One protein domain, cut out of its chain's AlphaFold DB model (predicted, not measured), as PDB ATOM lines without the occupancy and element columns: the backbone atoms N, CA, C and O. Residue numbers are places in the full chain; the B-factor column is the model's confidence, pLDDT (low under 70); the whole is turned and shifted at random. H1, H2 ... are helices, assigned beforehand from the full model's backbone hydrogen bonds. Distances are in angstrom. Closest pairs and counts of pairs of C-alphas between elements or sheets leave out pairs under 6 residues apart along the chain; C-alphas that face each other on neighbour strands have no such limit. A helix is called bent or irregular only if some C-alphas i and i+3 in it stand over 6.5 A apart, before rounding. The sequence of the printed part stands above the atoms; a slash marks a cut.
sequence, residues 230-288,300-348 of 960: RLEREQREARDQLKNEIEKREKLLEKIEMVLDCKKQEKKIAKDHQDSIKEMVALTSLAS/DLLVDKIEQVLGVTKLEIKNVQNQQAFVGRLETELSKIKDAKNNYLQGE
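Overview. This is residues 230 to 288 and 300 to 348 of the 960 residues of the protein "CLUMA_CG018155, isoform A" of Clunio marinus (UniProt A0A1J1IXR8). Two very long helices, H1 and then H2, run side by side in opposite ways and cross at a narrow angle, loosely paired. H1 is the longer, and its residues 230 to 252 stick out as a free arm, while residues 335 to 348, most of them in H2, splay away from it. The printed part has 108 residues with two named helices and no named strand; its class is all helix. The whole is extended, with a radius of gyration of the C-alphas of 24.5 A, and spans 86 by 24 by 16 A.

Arrangement. Look first at H1, residues 230 to 288, then at H2, residues 300 to 345. They are close but not clearly touching, with 2 pairs of C-alphas within 8 A; the closest C-alphas, those of Ala 270 and Ile 317, are 7.7 A apart. Their lines stand at a shallow tilt of 24 degrees, and they run opposite ways. Their centres are 13.4 A apart. In H1 every O i to N i+4 pair is within hydrogen-bond range; in H2 41 of 42 are.

Along the chain. Find C-alpha 230 at (172.273, 225.682, 195.337); from there H1 runs 86.2 A to C-alpha 288 at (101.347, 209.035, 149.213). Find C-alpha 300 at (95.797, 214.722, 156.621); from there H2 runs 66.9 A to C-alpha 345 at (160.800, 218.804, 171.996). Neither helix is bent.

Size, cuts and confidence. The C-alphas of Arg 230 and Asp 300 are the two farthest apart, at 86.4 A. Between Ser 288 and Asp 300 you meet the cut: residues 289 to 299 are not printed, and the gap between C-alphas 288 and 300 is 10.9 A. The link from H1 to H2 lies across this cut. The mean pLDDT of the printed part is 83.3; look at residue 348 for the one value under 70.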
ATOM      1  N   ARG A 230     173.393 224.779 195.649       94.69
ATOM      2  CA  ARG A 230     172.273 225.682 195.337       94.69
ATOM      3  C   ARG A 230     171.811 225.540 193.887       94.69
ATOM      4  O   ARG A 230     170.608 225.416 193.667       94.69
ATOM      5  N   LEU A 231     172.735 225.519 192.924       94.44
ATOM      6  CA  LEU A 231     172.417 225.305 191.510       94.44
ATOM      7  C   LEU A 231     171.767 223.931 191.286       94.44
ATOM      8  O   LEU A 231     170.803 223.817 190.533       94.44
ATOM      9  N   GLU A 232     172.240 222.887 191.969       94.44
ATOM     10  CA  GLU A 232     171.611 221.567 191.922       94.44
ATOM     11  C   GLU A 232     170.206 221.550 192.532       94.44
ATOM     12  O   GLU A 232     169.319 220.921 191.953       94.44
ATOM     13  N   ARG A 233     169.971 222.230 193.663       95.38
ATOM     14  CA  ARG A 233     168.629 222.363 194.258       95.38
ATOM     15  C   ARG A 233     167.673 223.087 193.310       95.38
ATOM     16  O   ARG A 233     166.612 222.549 193.007       95.38
ATOM     17  N   GLU A 234     168.089 224.216 192.744       95.75
ATOM     18  CA  GLU A 234     167.308 224.982 191.763       95.75
ATOM     19  C   GLU A 234     166.991 224.148 190.503       95.75
ATOM     20  O   GLU A 234     165.850 224.107 190.041       95.75
ATOM     21  N   GLN A 235     167.953 223.361 190.005       95.06
ATOM     22  CA  GLN A 235     167.719 222.411 188.910       95.06
ATOM     23  C   GLN A 235     166.817 221.223 189.281       95.06
ATOM     24  O   GLN A 235     166.243 220.607 188.379       95.06
ATOM     25  N   ARG A 236     166.721 220.825 190.557       94.19
ATOM     26  CA  ARG A 236     165.778 219.785 191.017       94.19
ATOM     27  C   ARG A 236     164.368 220.367 191.103       94.19
ATOM     28  O   ARG A 236     163.464 219.825 190.476       94.19
ATOM     29  N   GLU A 237     164.209 221.528 191.734       96.00
ATOM     30  CA  GLU A 237     162.932 222.251 191.816       96.00
ATOM     31  C   GLU A 237     162.354 222.562 190.426       96.00
ATOM     32  O   GLU A 237     161.177 222.300 190.178       96.00
ATOM     33  N   ALA A 238     163.177 223.023 189.478       92.56
ATOM     34  CA  ALA A 238     162.753 223.245 188.094       92.56
ATOM     35  C   ALA A 238     162.303 221.948 187.387       92.56
ATOM     36  O   ALA A 238     161.328 221.959 186.629       92.56
ATOM     37  N   ARG A 239     162.969 220.813 187.652       90.06
ATOM     38  CA  ARG A 239     162.579 219.494 187.118       90.06
ATOM     39  C   ARG A 239     161.260 219.001 187.709       90.06
ATOM     40  O   ARG A 239     160.422 218.507 186.956       90.06
ATOM     41  N   ASP A 240     161.038 219.173 189.008       94.38
ATOM     42  CA  ASP A 240     159.791 218.762 189.660       94.38
ATOM     43  C   ASP A 240     158.612 219.670 189.276       94.38
ATOM     44  O   ASP A 240     157.510 219.177 189.022       94.38
ATOM     45  N   GLN A 241     158.830 220.981 189.111       93.19
ATOM     46  CA  GLN A 241     157.832 221.888 188.528       93.19
ATOM     47  C   GLN A 241     157.450 221.471 187.099       93.19
ATOM     48  O   GLN A 241     156.258 221.376 186.787       93.19
ATOM     49  N   LEU A 242     158.436 221.159 186.248       90.25
ATOM     50  CA  LEU A 242     158.203 220.680 184.883       90.25
ATOM     51  C   LEU A 242     157.443 219.345 184.868       90.25
ATOM     52  O   LEU A 242     156.493 219.193 184.102       90.25
ATOM     53  N   LYS A 243     157.805 218.400 185.741       91.19
ATOM     54  CA  LYS A 243     157.135 217.099 185.888       91.19
ATOM     55  C   LYS A 243     155.667 217.253 186.300       91.19
ATOM     56  O   LYS A 243     154.792 216.677 185.657       91.19
ATOM     57  N   ASN A 244     155.387 218.093 187.297       92.81
ATOM     58  CA  ASN A 244     154.023 218.407 187.733       92.81
ATOM     59  C   ASN A 244     153.190 219.064 186.614       92.81
ATOM     60  O   ASN A 244     151.984 218.842 186.511       92.81
ATOM     61  N   GLU A 245     153.809 219.889 185.766       89.50
ATOM     62  CA  GLU A 245     153.144 220.526 184.624       89.50
ATOM     63  C   GLU A 245     152.932 219.565 183.436       89.50
ATOM     64  O   GLU A 245     151.924 219.678 182.738       89.50
ATOM     65  N   ILE A 246     153.810 218.575 183.241       87.06
ATOM     66  CA  ILE A 246     153.595 217.463 182.300       87.06
ATOM     67  C   ILE A 246     152.395 216.616 182.745       87.06
ATOM     68  O   ILE A 246     151.473 216.430 181.954       87.06
ATOM     69  N   GLU A 247     152.334 216.208 184.016       92.81
ATOM     70  CA  GLU A 247     151.227 215.397 184.553       92.81
ATOM     71  C   GLU A 247     149.864 216.110 184.411       92.81
ATOM     72  O   GLU A 247     148.862 215.511 184.010       92.81
ATOM     73  N   LYS A 248     149.824 217.431 184.657       91.62
ATOM     74  CA  LYS A 248     148.638 218.270 184.401       91.62
ATOM     75  C   LYS A 248     148.208 218.256 182.929       91.62
ATOM     76  O   LYS A 248     147.011 218.263 182.648       91.62
ATOM     77  N   ARG A 249     149.158 218.248 181.988       86.00
ATOM     78  CA  ARG A 249     148.883 218.210 180.539       86.00
ATOM     79  C   ARG A 249     148.438 216.829 180.073       86.00
ATOM     80  O   ARG A 249     147.581 216.750 179.200       86.00
ATOM     81  N   GLU A 250     148.952 215.760 180.667       89.44
ATOM     82  CA  GLU A 250     148.519 214.385 180.387       89.44
ATOM     83  C   GLU A 250     147.073 214.159 180.851       89.44
ATOM     84  O   GLU A 250     146.234 213.756 180.047       89.44
ATOM     85  N   LYS A 251     146.727 214.588 182.071       90.31
ATOM     86  CA  LYS A 251     145.339 214.591 182.581       90.31
ATOM     87  C   LYS A 251     144.385 215.485 181.771       90.31
ATOM     88  O   LYS A 251     143.183 215.230 181.724       90.31
ATOM     89  N   LEU A 252     144.893 216.537 181.122       88.19
ATOM     90  CA  LEU A 252     144.108 217.345 180.180       88.19
ATOM     91  C   LEU A 252     143.875 216.601 178.852       88.19
ATOM     92  O   LEU A 252     142.771 216.647 178.316       88.19
ATOM     93  N   LEU A 253     144.896 215.915 178.328       85.69
ATOM     94  CA  LEU A 253     144.803 215.136 177.090       85.69
ATOM     95  C   LEU A 253     143.837 213.952 177.233       85.69
ATOM     96  O   LEU A 253     142.996 213.777 176.358       85.69
ATOM     97  N   GLU A 254     143.882 213.227 178.352       90.94
ATOM     98  CA  GLU A 254     142.945 212.142 178.689       90.94
ATOM     99  C   GLU A 254     141.482 212.625 178.663       90.94
ATOM    100  O   GLU A 254     140.637 212.056 177.970       90.94
ATOM    101  N   LYS A 255     141.185 213.756 179.323       86.06
ATOM    102  CA  LYS A 255     139.856 214.394 179.267       86.06
ATOM    103  C   LYS A 255     139.435 214.785 177.848       86.06
ATOM    104  O   LYS A 255     138.255 214.701 177.511       86.06
ATOM    105  N   ILE A 256     140.372 215.249 177.022       84.75
ATOM    106  CA  ILE A 256     140.095 215.644 175.634       84.75
ATOM    107  C   ILE A 256     139.821 214.410 174.766       84.75
ATOM    108  O   ILE A 256     138.903 214.447 173.951       84.75
ATOM    109  N   GLU A 257     140.542 213.309 174.975       87.56
ATOM    110  CA  GLU A 257     140.323 212.035 174.284       87.56
ATOM    111  C   GLU A 257     138.947 211.439 174.621       87.56
ATOM    112  O   GLU A 257     138.182 211.140 173.703       87.56
ATOM    113  N   MET A 258     138.545 211.433 175.901       85.00
ATOM    114  CA  MET A 258     137.172 211.085 176.305       85.00
ATOM    115  C   MET A 258     136.112 211.944 175.593       85.00
ATOM    116  O   MET A 258     135.110 211.425 175.104       85.00
ATOM    117  N   VAL A 259     136.326 213.263 175.502       83.88
ATOM    118  CA  VAL A 259     135.393 214.173 174.813       83.88
ATOM    119  C   VAL A 259     135.324 213.891 173.309       83.88
ATOM    120  O   VAL A 259     134.249 214.036 172.725       83.88
ATOM    121  N   LEU A 260     136.427 213.485 172.674       85.00
ATOM    122  CA  LEU A 260     136.439 213.074 171.267       85.00
ATOM    123  C   LEU A 260     135.706 211.741 171.054       85.00
ATOM    124  O   LEU A 260     135.004 211.604 170.054       85.00
ATOM    125  N   ASP A 261     135.798 210.793 171.986       86.81
ATOM    126  CA  ASP A 261     135.080 209.514 171.900       86.81
ATOM    127  C   ASP A 261     133.569 209.658 172.118       86.81
ATOM    128  O   ASP A 261     132.799 209.102 171.331       86.81
ATOM    129  N   CYS A 262     133.123 210.496 173.063       79.44
ATOM    130  CA  CYS A 262     131.709 210.895 173.145       79.44
ATOM    131  C   CYS A 262     131.219 211.462 171.801       79.44
ATOM    132  O   CYS A 262     130.179 211.055 171.295       79.44
ATOM    133  N   LYS A 263     132.020 212.314 171.151       79.75
ATOM    134  CA  LYS A 263     131.690 212.910 169.844       79.75
ATOM    135  C   LYS A 263     131.697 211.918 168.677       79.75
ATOM    136  O   LYS A 263     131.009 212.148 167.684       79.75
ATOM    137  N   LYS A 264     132.437 210.808 168.765       85.88
ATOM    138  CA  LYS A 264     132.318 209.689 167.809       85.88
ATOM    139  C   LYS A 264     130.978 208.968 167.985       85.88
ATOM    140  O   LYS A 264     130.363 208.605 166.985       85.88
ATOM    141  N   GLN A 265     130.503 208.810 169.223       81.25
ATOM    142  CA  GLN A 265     129.181 208.240 169.513       81.25
ATOM    143  C   GLN A 265     128.048 209.186 169.078       81.25
ATOM    144  O   GLN A 265     127.157 208.745 168.361       81.25
ATOM    145  N   GLU A 266     128.135 210.485 169.387       79.88
ATOM    146  CA  GLU A 266     127.206 211.526 168.903       79.88
ATOM    147  C   GLU A 266     127.092 211.505 167.364       79.88
ATOM    148  O   GLU A 266     125.988 211.458 166.823       79.88
ATOM    149  N   LYS A 267     128.223 211.441 166.639       82.56
ATOM    150  CA  LYS A 267     128.247 211.305 165.168       82.56
ATOM    151  C   LYS A 267     127.612 210.003 164.666       82.56
ATOM    152  O   LYS A 267     127.013 210.013 163.593       82.56
ATOM    153  N   LYS A 268     127.737 208.891 165.406       87.12
ATOM    154  CA  LYS A 268     127.072 207.625 165.060       87.12
ATOM    155  C   LYS A 268     125.557 207.755 165.221       87.12
ATOM    156  O   LYS A 268     124.842 207.508 164.261       87.12
ATOM    157  N   ILE A 269     125.092 208.225 166.378       81.44
ATOM    158  CA  ILE A 269     123.666 208.434 166.679       81.44
ATOM    159  C   ILE A 269     123.033 209.383 165.651       81.44
ATOM    160  O   ILE A 269     121.982 209.080 165.098       81.44
ATOM    161  N   ALA A 270     123.708 210.485 165.310       80.94
ATOM    162  CA  ALA A 270     123.240 211.417 164.284       80.94
ATOM    163  C   ALA A 270     123.125 210.778 162.886       80.94
ATOM    164  O   ALA A 270     122.206 211.121 162.141       80.94
ATOM    165  N   LYS A 271     124.013 209.838 162.526       88.62
ATOM    166  CA  LYS A 271     123.891 209.069 161.279       88.62
ATOM    167  C   LYS A 271     122.742 208.061 161.351       88.62
ATOM    168  O   LYS A 271     121.930 208.026 160.434       88.62
ATOM    169  N   ASP A 272     122.657 207.291 162.432       83.81
ATOM    170  CA  ASP A 272     121.608 206.287 162.639       83.81
ATOM    171  C   ASP A 272     120.210 206.960 162.599       83.81
ATOM    172  O   ASP A 272     119.293 206.464 161.943       83.81
ATOM    173  N   HIS A 273     120.070 208.165 163.174       82.56
ATOM    174  CA  HIS A 273     118.890 209.028 163.022       82.56
ATOM    175  C   HIS A 273     118.671 209.505 161.576       82.56
ATOM    176  O   HIS A 273     117.541 209.480 161.093       82.56
ATOM    177  N   GLN A 274     119.717 209.943 160.864       84.06
ATOM    178  CA  GLN A 274     119.586 210.396 159.473       84.06
ATOM    179  C   GLN A 274     119.122 209.266 158.542       84.06
ATOM    180  O   GLN A 274     118.341 209.514 157.624       84.06
ATOM    181  N   ASP A 275     119.592 208.038 158.761       85.75
ATOM    182  CA  ASP A 275     119.188 206.872 157.977       85.75
ATOM    183  C   ASP A 275     117.747 206.437 158.324       85.75
ATOM    184  O   ASP A 275     116.960 206.195 157.409       85.75
ATOM    185  N   SER A 276     117.336 206.502 159.598       83.25
ATOM    186  CA  SER A 276     115.929 206.318 160.010       83.25
ATOM    187  C   SER A 276     114.977 207.375 159.418       83.25
ATOM    188  O   SER A 276     113.880 207.043 158.971       83.25
ATOM    189  N   ILE A 277     115.398 208.642 159.316       83.38
ATOM    190  CA  ILE A 277     114.602 209.698 158.661       83.38
ATOM    191  C   ILE A 277     114.416 209.409 157.162       83.38
ATOM    192  O   ILE A 277     113.328 209.643 156.636       83.38
ATOM    193  N   LYS A 278     115.423 208.859 156.465       87.50
ATOM    194  CA  LYS A 278     115.267 208.431 155.058       87.50
ATOM    195  C   LYS A 278     114.243 207.307 154.925       87.50
ATOM    196  O   LYS A 278     113.449 207.335 153.991       87.50
ATOM    197  N   GLU A 279     114.247 206.348 155.851       85.69
ATOM    198  CA  GLU A 279     113.272 205.255 155.879       85.69
ATOM    199  C   GLU A 279     111.847 205.784 156.104       85.69
ATOM    200  O   GLU A 279     110.953 205.463 155.322       85.69
ATOM    201  N   MET A 280     111.638 206.692 157.066       81.25
ATOM    202  CA  MET A 280     110.335 207.345 157.269       81.25
ATOM    203  C   MET A 280     109.872 208.145 156.041       81.25
ATOM    204  O   MET A 280     108.706 208.054 155.658       81.25
ATOM    205  N   VAL A 281     110.763 208.889 155.376       85.19
ATOM    206  CA  VAL A 281     110.431 209.628 154.141       85.19
ATOM    207  C   VAL A 281     110.101 208.674 152.989       85.19
ATOM    208  O   VAL A 281     109.174 208.946 152.226       85.19
ATOM    209  N   ALA A 282     110.780 207.530 152.875       83.62
ATOM    210  CA  ALA A 282     110.457 206.508 151.880       83.62
ATOM    211  C   ALA A 282     109.092 205.847 152.155       83.62
ATOM    212  O   ALA A 282     108.289 205.708 151.235       83.62
ATOM    213  N   LEU A 283     108.790 205.516 153.415       80.88
ATOM    214  CA  LEU A 283     107.484 204.990 153.833       80.88
ATOM    215  C   LEU A 283     106.353 206.006 153.607       80.88
ATOM    216  O   LEU A 283     105.295 205.633 153.107       80.88
ATOM    217  N   THR A 284     106.596 207.289 153.893       82.50
ATOM    218  CA  THR A 284     105.650 208.381 153.602       82.50
ATOM    219  C   THR A 284     105.404 208.490 152.097       82.50
ATOM    220  O   THR A 284     104.259 208.521 151.663       82.50
ATOM    221  N   SER A 285     106.468 208.448 151.287       84.12
ATOM    222  CA  SER A 285     106.370 208.497 149.820       84.12
ATOM    223  C   SER A 285     105.569 207.315 149.254       84.12
ATOM    224  O   SER A 285     104.756 207.497 148.349       84.12
ATOM    225  N   LEU A 286     105.752 206.113 149.815       81.94
ATOM    226  CA  LEU A 286     104.961 204.927 149.472       81.94
ATOM    227  C   LEU A 286     103.485 205.097 149.862       81.94
ATOM    228  O   LEU A 286     102.611 204.801 149.048       81.94
ATOM    229  N   ALA A 287     103.195 205.631 151.053       77.38
ATOM    230  CA  ALA A 287     101.830 205.933 151.484       77.38
ATOM    231  C   ALA A 287     101.146 206.967 150.569       77.38
ATOM    232  O   ALA A 287     100.011 206.743 150.154       77.38
ATOM    233  N   SER A 288     101.845 208.037 150.174       79.06
ATOM    234  CA  SER A 288     101.347 209.035 149.213       79.06
ATOM    235  C   SER A 288     101.132 208.472 147.803       79.06
ATOM    236  O   SER A 288     100.238 208.931 147.100       79.06
ATOM    237  N   ASP A 300      95.290 213.367 156.384       78.06
ATOM    238  CA  ASP A 300      95.797 214.722 156.621       78.06
ATOM    239  C   ASP A 300      96.383 214.836 158.038       78.06
ATOM    240  O   ASP A 300      97.508 215.297 158.216       78.06
ATOM    241  N   LEU A 301      95.696 214.268 159.039       82.50
ATOM    242  CA  LEU A 301      96.198 214.185 160.414       82.50
ATOM    243  C   LEU A 301      97.494 213.358 160.543       82.50
ATOM    244  O   LEU A 301      98.303 213.614 161.440       82.50
ATOM    245  N   LEU A 302      97.703 212.354 159.686       78.19
ATOM    246  CA  LEU A 302      98.953 211.591 159.630       78.19
ATOM    247  C   LEU A 302     100.076 212.412 158.976       78.19
ATOM    248  O   LEU A 302     101.195 212.421 159.490       78.19
ATOM    249  N   VAL A 303      99.777 213.123 157.884       78.94
ATOM    250  CA  VAL A 303     100.723 214.007 157.184       78.94
ATOM    251  C   VAL A 303     101.185 215.142 158.099       78.94
ATOM    252  O   VAL A 303     102.392 215.312 158.253       78.94
ATOM    253  N   ASP A 304     100.275 215.828 158.796       81.81
ATOM    254  CA  ASP A 304     100.607 216.890 159.760       81.81
ATOM    255  C   ASP A 304     101.545 216.394 160.874       81.81
ATOM    256  O   ASP A 304     102.523 217.057 161.228       81.81
ATOM    257  N   LYS A 305     101.299 215.191 161.412       80.50
ATOM    258  CA  LYS A 305     102.173 214.572 162.425       80.50
ATOM    259  C   LYS A 305     103.558 214.240 161.861       80.50
ATOM    260  O   LYS A 305     104.562 214.455 162.543       80.50
ATOM    261  N   ILE A 306     103.634 213.749 160.624       78.88
ATOM    262  CA  ILE A 306     104.903 213.461 159.939       78.88
ATOM    263  C   ILE A 306     105.671 214.763 159.652       78.88
ATOM    264  O   ILE A 306     106.867 214.838 159.937       78.88
ATOM    265  N   GLU A 307     105.001 215.811 159.168       80.12
ATOM    266  CA  GLU A 307     105.561 217.155 158.973       80.12
ATOM    267  C   GLU A 307     106.098 217.739 160.291       80.12
ATOM    268  O   GLU A 307     107.219 218.256 160.322       80.12
ATOM    269  N   GLN A 308     105.363 217.595 161.400       80.12
ATOM    270  CA  GLN A 308     105.778 218.069 162.725       80.12
ATOM    271  C   GLN A 308     107.053 217.360 163.218       80.12
ATOM    272  O   GLN A 308     108.007 218.025 163.640       80.12
ATOM    273  N   VAL A 309     107.131 216.029 163.094       77.69
ATOM    274  CA  VAL A 309     108.333 215.237 163.432       77.69
ATOM    275  C   VAL A 309     109.514 215.589 162.515       77.69
ATOM    276  O   VAL A 309     110.653 215.736 162.978       77.69
ATOM    277  N   LEU A 310     109.266 215.810 161.219       80.25
ATOM    278  CA  LEU A 310     110.273 216.305 160.275       80.25
ATOM    279  C   LEU A 310     110.719 217.742 160.596       80.25
ATOM    280  O   LEU A 310     111.867 218.094 160.333       80.25
ATOM    281  N   GLY A 311     109.852 218.578 161.168       82.69
ATOM    282  CA  GLY A 311     110.169 219.933 161.625       82.69
ATOM    283  C   GLY A 311     111.140 219.939 162.806       82.69
ATOM    284  O   GLY A 311     112.184 220.593 162.741       82.69
ATOM    285  N   VAL A 312     110.840 219.156 163.848       76.06
ATOM    286  CA  VAL A 312     111.696 219.009 165.041       76.06
ATOM    287  C   VAL A 312     113.069 218.451 164.658       76.06
ATOM    288  O   VAL A 312     114.094 219.076 164.934       76.06
ATOM    289  N   THR A 313     113.113 217.335 163.925       77.56
ATOM    290  CA  THR A 313     114.386 216.698 163.530       77.56
ATOM    291  C   THR A 313     115.261 217.591 162.634       77.56
ATOM    292  O   THR A 313     116.488 217.585 162.769       77.56
ATOM    293  N   LYS A 314     114.678 218.448 161.776       79.19
ATOM    294  CA  LYS A 314     115.431 219.467 161.006       79.19
ATOM    295  C   LYS A 314     116.126 220.505 161.904       79.19
ATOM    296  O   LYS A 314     117.190 221.006 161.526       79.19
ATOM    297  N   LEU A 315     115.561 220.847 163.066       75.88
ATOM    298  CA  LEU A 315     116.182 221.761 164.036       75.88
ATOM    299  C   LEU A 315     117.304 221.073 164.824       75.88
ATOM    300  O   LEU A 315     118.395 221.640 164.937       75.88
ATOM    301  N   GLU A 316     117.092 219.834 165.273       75.56
ATOM    302  CA  GLU A 316     118.129 219.018 165.922       75.56
ATOM    303  C   GLU A 316     119.370 218.865 165.033       75.56
ATOM    304  O   GLU A 316     120.492 219.107 165.476       75.56
ATOM    305  N   ILE A 317     119.177 218.535 163.751       76.25
ATOM    306  CA  ILE A 317     120.270 218.368 162.781       76.25
ATOM    307  C   ILE A 317     121.100 219.656 162.655       76.25
ATOM    308  O   ILE A 317     122.331 219.588 162.640       76.25
ATOM    309  N   LYS A 318     120.467 220.839 162.643       78.81
ATOM    310  CA  LYS A 318     121.184 222.130 162.653       78.81
ATOM    311  C   LYS A 318     121.953 222.360 163.959       78.81
ATOM    312  O   LYS A 318     123.069 222.877 163.918       78.81
ATOM    313  N   ASN A 319     121.399 221.964 165.106       78.44
ATOM    314  CA  ASN A 319     122.088 222.048 166.397       78.44
ATOM    315  C   ASN A 319     123.343 221.150 166.410       78.44
ATOM    316  O   ASN A 319     124.446 221.632 166.677       78.44
ATOM    317  N   VAL A 320     123.215 219.885 165.993       76.81
ATOM    318  CA  VAL A 320     124.339 218.938 165.863       76.81
ATOM    319  C   VAL A 320     125.408 219.458 164.893       76.81
ATOM    320  O   VAL A 320     126.596 219.411 165.214       76.81
ATOM    321  N   GLN A 321     125.024 220.034 163.749       78.38
ATOM    322  CA  GLN A 321     125.964 220.656 162.802       78.38
ATOM    323  C   GLN A 321     126.723 221.844 163.417       78.38
ATOM    324  O   GLN A 321     127.946 221.938 163.273       78.38
ATOM    325  N   ASN A 322     126.038 222.725 164.153       79.56
ATOM    326  CA  ASN A 322     126.666 223.850 164.854       79.56
ATOM    327  C   ASN A 322     127.652 223.376 165.934       79.56
ATOM    328  O   ASN A 322     128.765 223.903 166.039       79.56
ATOM    329  N   GLN A 323     127.281 222.343 166.696       78.25
ATOM    330  CA  GLN A 323     128.170 221.705 167.665       78.25
ATOM    331  C   GLN A 323     129.385 221.083 166.963       78.25
ATOM    332  O   GLN A 323     130.517 221.357 167.362       78.25
ATOM    333  N   GLN A 324     129.196 220.351 165.860       76.88
ATOM    334  CA  GLN A 324     130.273 219.765 165.051       76.88
ATOM    335  C   GLN A 324     131.248 220.827 164.503       76.88
ATOM    336  O   GLN A 324     132.465 220.630 164.558       76.88
ATOM    337  N   ALA A 325     130.753 221.989 164.069       78.75
ATOM    338  CA  ALA A 325     131.584 223.125 163.656       78.75
ATOM    339  C   ALA A 325     132.347 223.783 164.827       78.75
ATOM    340  O   ALA A 325     133.377 224.433 164.624       78.75
ATOM    341  N   PHE A 326     131.875 223.646 166.067       78.44
ATOM    342  CA  PHE A 326     132.645 224.000 167.264       78.44
ATOM    343  C   PHE A 326     133.689 222.924 167.615       78.44
ATOM    344  O   PHE A 326     134.811 223.271 167.988       78.44
ATOM    345  N   VAL A 327     133.391 221.632 167.403       76.69
ATOM    346  CA  VAL A 327     134.368 220.536 167.562       76.69
ATOM    347  C   VAL A 327     135.584 220.733 166.661       76.69
ATOM    348  O   VAL A 327     136.698 220.753 167.178       76.69
ATOM    349  N   GLY A 328     135.388 220.944 165.356       82.81
ATOM    350  CA  GLY A 328     136.503 221.075 164.406       82.81
ATOM    351  C   GLY A 328     137.449 222.236 164.737       82.81
ATOM    352  O   GLY A 328     138.658 222.142 164.530       82.81
ATOM    353  N   ARG A 329     136.928 223.315 165.339       80.44
ATOM    354  CA  ARG A 329     137.743 224.434 165.844       80.44
ATOM    355  C   ARG A 329     138.601 224.026 167.047       80.44
ATOM    356  O   ARG A 329     139.780 224.360 167.073       80.44
ATOM    357  N   LEU A 330     138.057 223.257 167.993       77.69
ATOM    358  CA  LEU A 330     138.835 222.708 169.115       77.69
ATOM    359  C   LEU A 330     139.875 221.672 168.660       77.69
ATOM    360  O   LEU A 330     140.994 221.686 169.162       77.69
ATOM    361  N   GLU A 331     139.541 220.808 167.698       79.88
ATOM    362  CA  GLU A 331     140.481 219.848 167.092       79.88
ATOM    363  C   GLU A 331     141.644 220.575 166.387       79.88
ATOM    364  O   GLU A 331     142.804 220.194 166.546       79.88
ATOM    365  N   THR A 332     141.351 221.678 165.689       82.31
ATOM    366  CA  THR A 332     142.354 222.528 165.022       82.31
ATOM    367  C   THR A 332     143.301 223.202 166.023       82.31
ATOM    368  O   THR A 332     144.518 223.161 165.838       82.31
ATOM    369  N   GLU A 333     142.782 223.794 167.106       79.25
ATOM    370  CA  GLU A 333     143.630 224.364 168.169       79.25
ATOM    371  C   GLU A 333     144.438 223.283 168.906       79.25
ATOM    372  O   GLU A 333     145.597 223.509 169.254       79.25
ATOM    373  N   LEU A 334     143.880 222.078 169.087       78.94
ATOM    374  CA  LEU A 334     144.607 220.951 169.670       78.94
ATOM    375  C   LEU A 334     145.788 220.513 168.793       78.94
ATOM    376  O   LEU A 334     146.841 220.193 169.345       78.94
ATOM    377  N   SER A 335     145.643 220.515 167.459       82.50
ATOM    378  CA  SER A 335     146.770 220.250 166.551       82.50
ATOM    379  C   SER A 335     147.872 221.275 166.772       82.50
ATOM    380  O   SER A 335     148.960 220.889 167.178       82.50
ATOM    381  N   LYS A 336     147.564 222.579 166.682       81.88
ATOM    382  CA  LYS A 336     148.545 223.661 166.899       81.88
ATOM    383  C   LYS A 336     149.321 223.510 168.214       81.88
ATOM    384  O   LYS A 336     150.519 223.776 168.254       81.88
ATOM    385  N   ILE A 337     148.659 223.061 169.286       78.75
ATOM    386  CA  ILE A 337     149.292 222.799 170.590       78.75
ATOM    387  C   ILE A 337     150.195 221.550 170.556       78.75
ATOM    388  O   ILE A 337     151.267 221.564 171.162       78.75
ATOM    389  N   LYS A 338     149.802 220.477 169.854       81.12
ATOM    390  CA  LYS A 338     150.653 219.292 169.628       81.12
ATOM    391  C   LYS A 338     151.868 219.628 168.760       81.12
ATOM    392  O   LYS A 338     152.976 219.237 169.107       81.12
ATOM    393  N   ASP A 339     151.668 220.400 167.700       82.38
ATOM    394  CA  ASP A 339     152.708 220.821 166.763       82.38
ATOM    395  C   ASP A 339     153.729 221.727 167.479       82.38
ATOM    396  O   ASP A 339     154.925 221.444 167.479       82.38
ATOM    397  N   ALA A 340     153.264 222.715 168.255       77.62
ATOM    398  CA  ALA A 340     154.127 223.527 169.118       77.62
ATOM    399  C   ALA A 340     154.873 222.704 170.191       77.62
ATOM    400  O   ALA A 340     156.041 222.981 170.475       77.62
ATOM    401  N   LYS A 341     154.241 221.672 170.777       80.19
ATOM    402  CA  LYS A 341     154.908 220.738 171.706       80.19
ATOM    403  C   LYS A 341     156.013 219.944 171.000       80.19
ATOM    404  O   LYS A 341     157.076 219.759 171.587       80.19
ATOM    405  N   ASN A 342     155.775 219.478 169.776       82.31
ATOM    406  CA  ASN A 342     156.748 218.703 169.008       82.31
ATOM    407  C   ASN A 342     157.967 219.555 168.636       82.31
ATOM    408  O   ASN A 342     159.088 219.133 168.903       82.31
ATOM    409  N   ASN A 343     157.759 220.776 168.135       80.25
ATOM    410  CA  ASN A 343     158.850 221.690 167.783       80.25
ATOM    411  C   ASN A 343     159.701 222.053 169.018       80.25
ATOM    412  O   ASN A 343     160.928 222.046 168.954       80.25
ATOM    413  N   TYR A 344     159.064 222.278 170.177       73.88
ATOM    414  CA  TYR A 344     159.773 222.494 171.446       73.88
ATOM    415  C   TYR A 344     160.607 221.271 171.873       73.88
ATOM    416  O   TYR A 344     161.724 221.422 172.363       73.88
ATOM    417  N   LEU A 345     160.091 220.052 171.676       79.06
ATOM    418  CA  LEU A 345     160.800 218.804 171.996       79.06
ATOM    419  C   LEU A 345     161.926 218.459 171.010       79.06
ATOM    420  O   LEU A 345     162.838 217.726 171.385       79.06
ATOM    421  N   GLN A 346     161.882 218.970 169.778       82.00
ATOM    422  CA  GLN A 346     162.934 218.773 168.772       82.00
ATOM    423  C   GLN A 346     164.143 219.701 168.967       82.00
ATOM    424  O   GLN A 346     165.173 219.496 168.332       82.00
ATOM    425  N   GLY A 347     164.062 220.674 169.883       71.94
ATOM    426  CA  GLY A 347     165.204 221.504 170.268       71.94
ATOM    427  C   GLY A 347     165.596 222.569 169.240       71.94
ATOM    428  O   GLY A 347     166.699 223.102 169.328       71.94
ATOM    429  N   GLU A 348     164.714 222.907 168.293       62.59
ATOM    430  CA  GLU A 348     164.930 223.969 167.298       62.59
ATOM    431  C   GLU A 348     164.847 225.373 167.928       62.59
ATOM    432  O   GLU A 348     163.944 226.170 167.664       62.59
TER     433      GLU A 348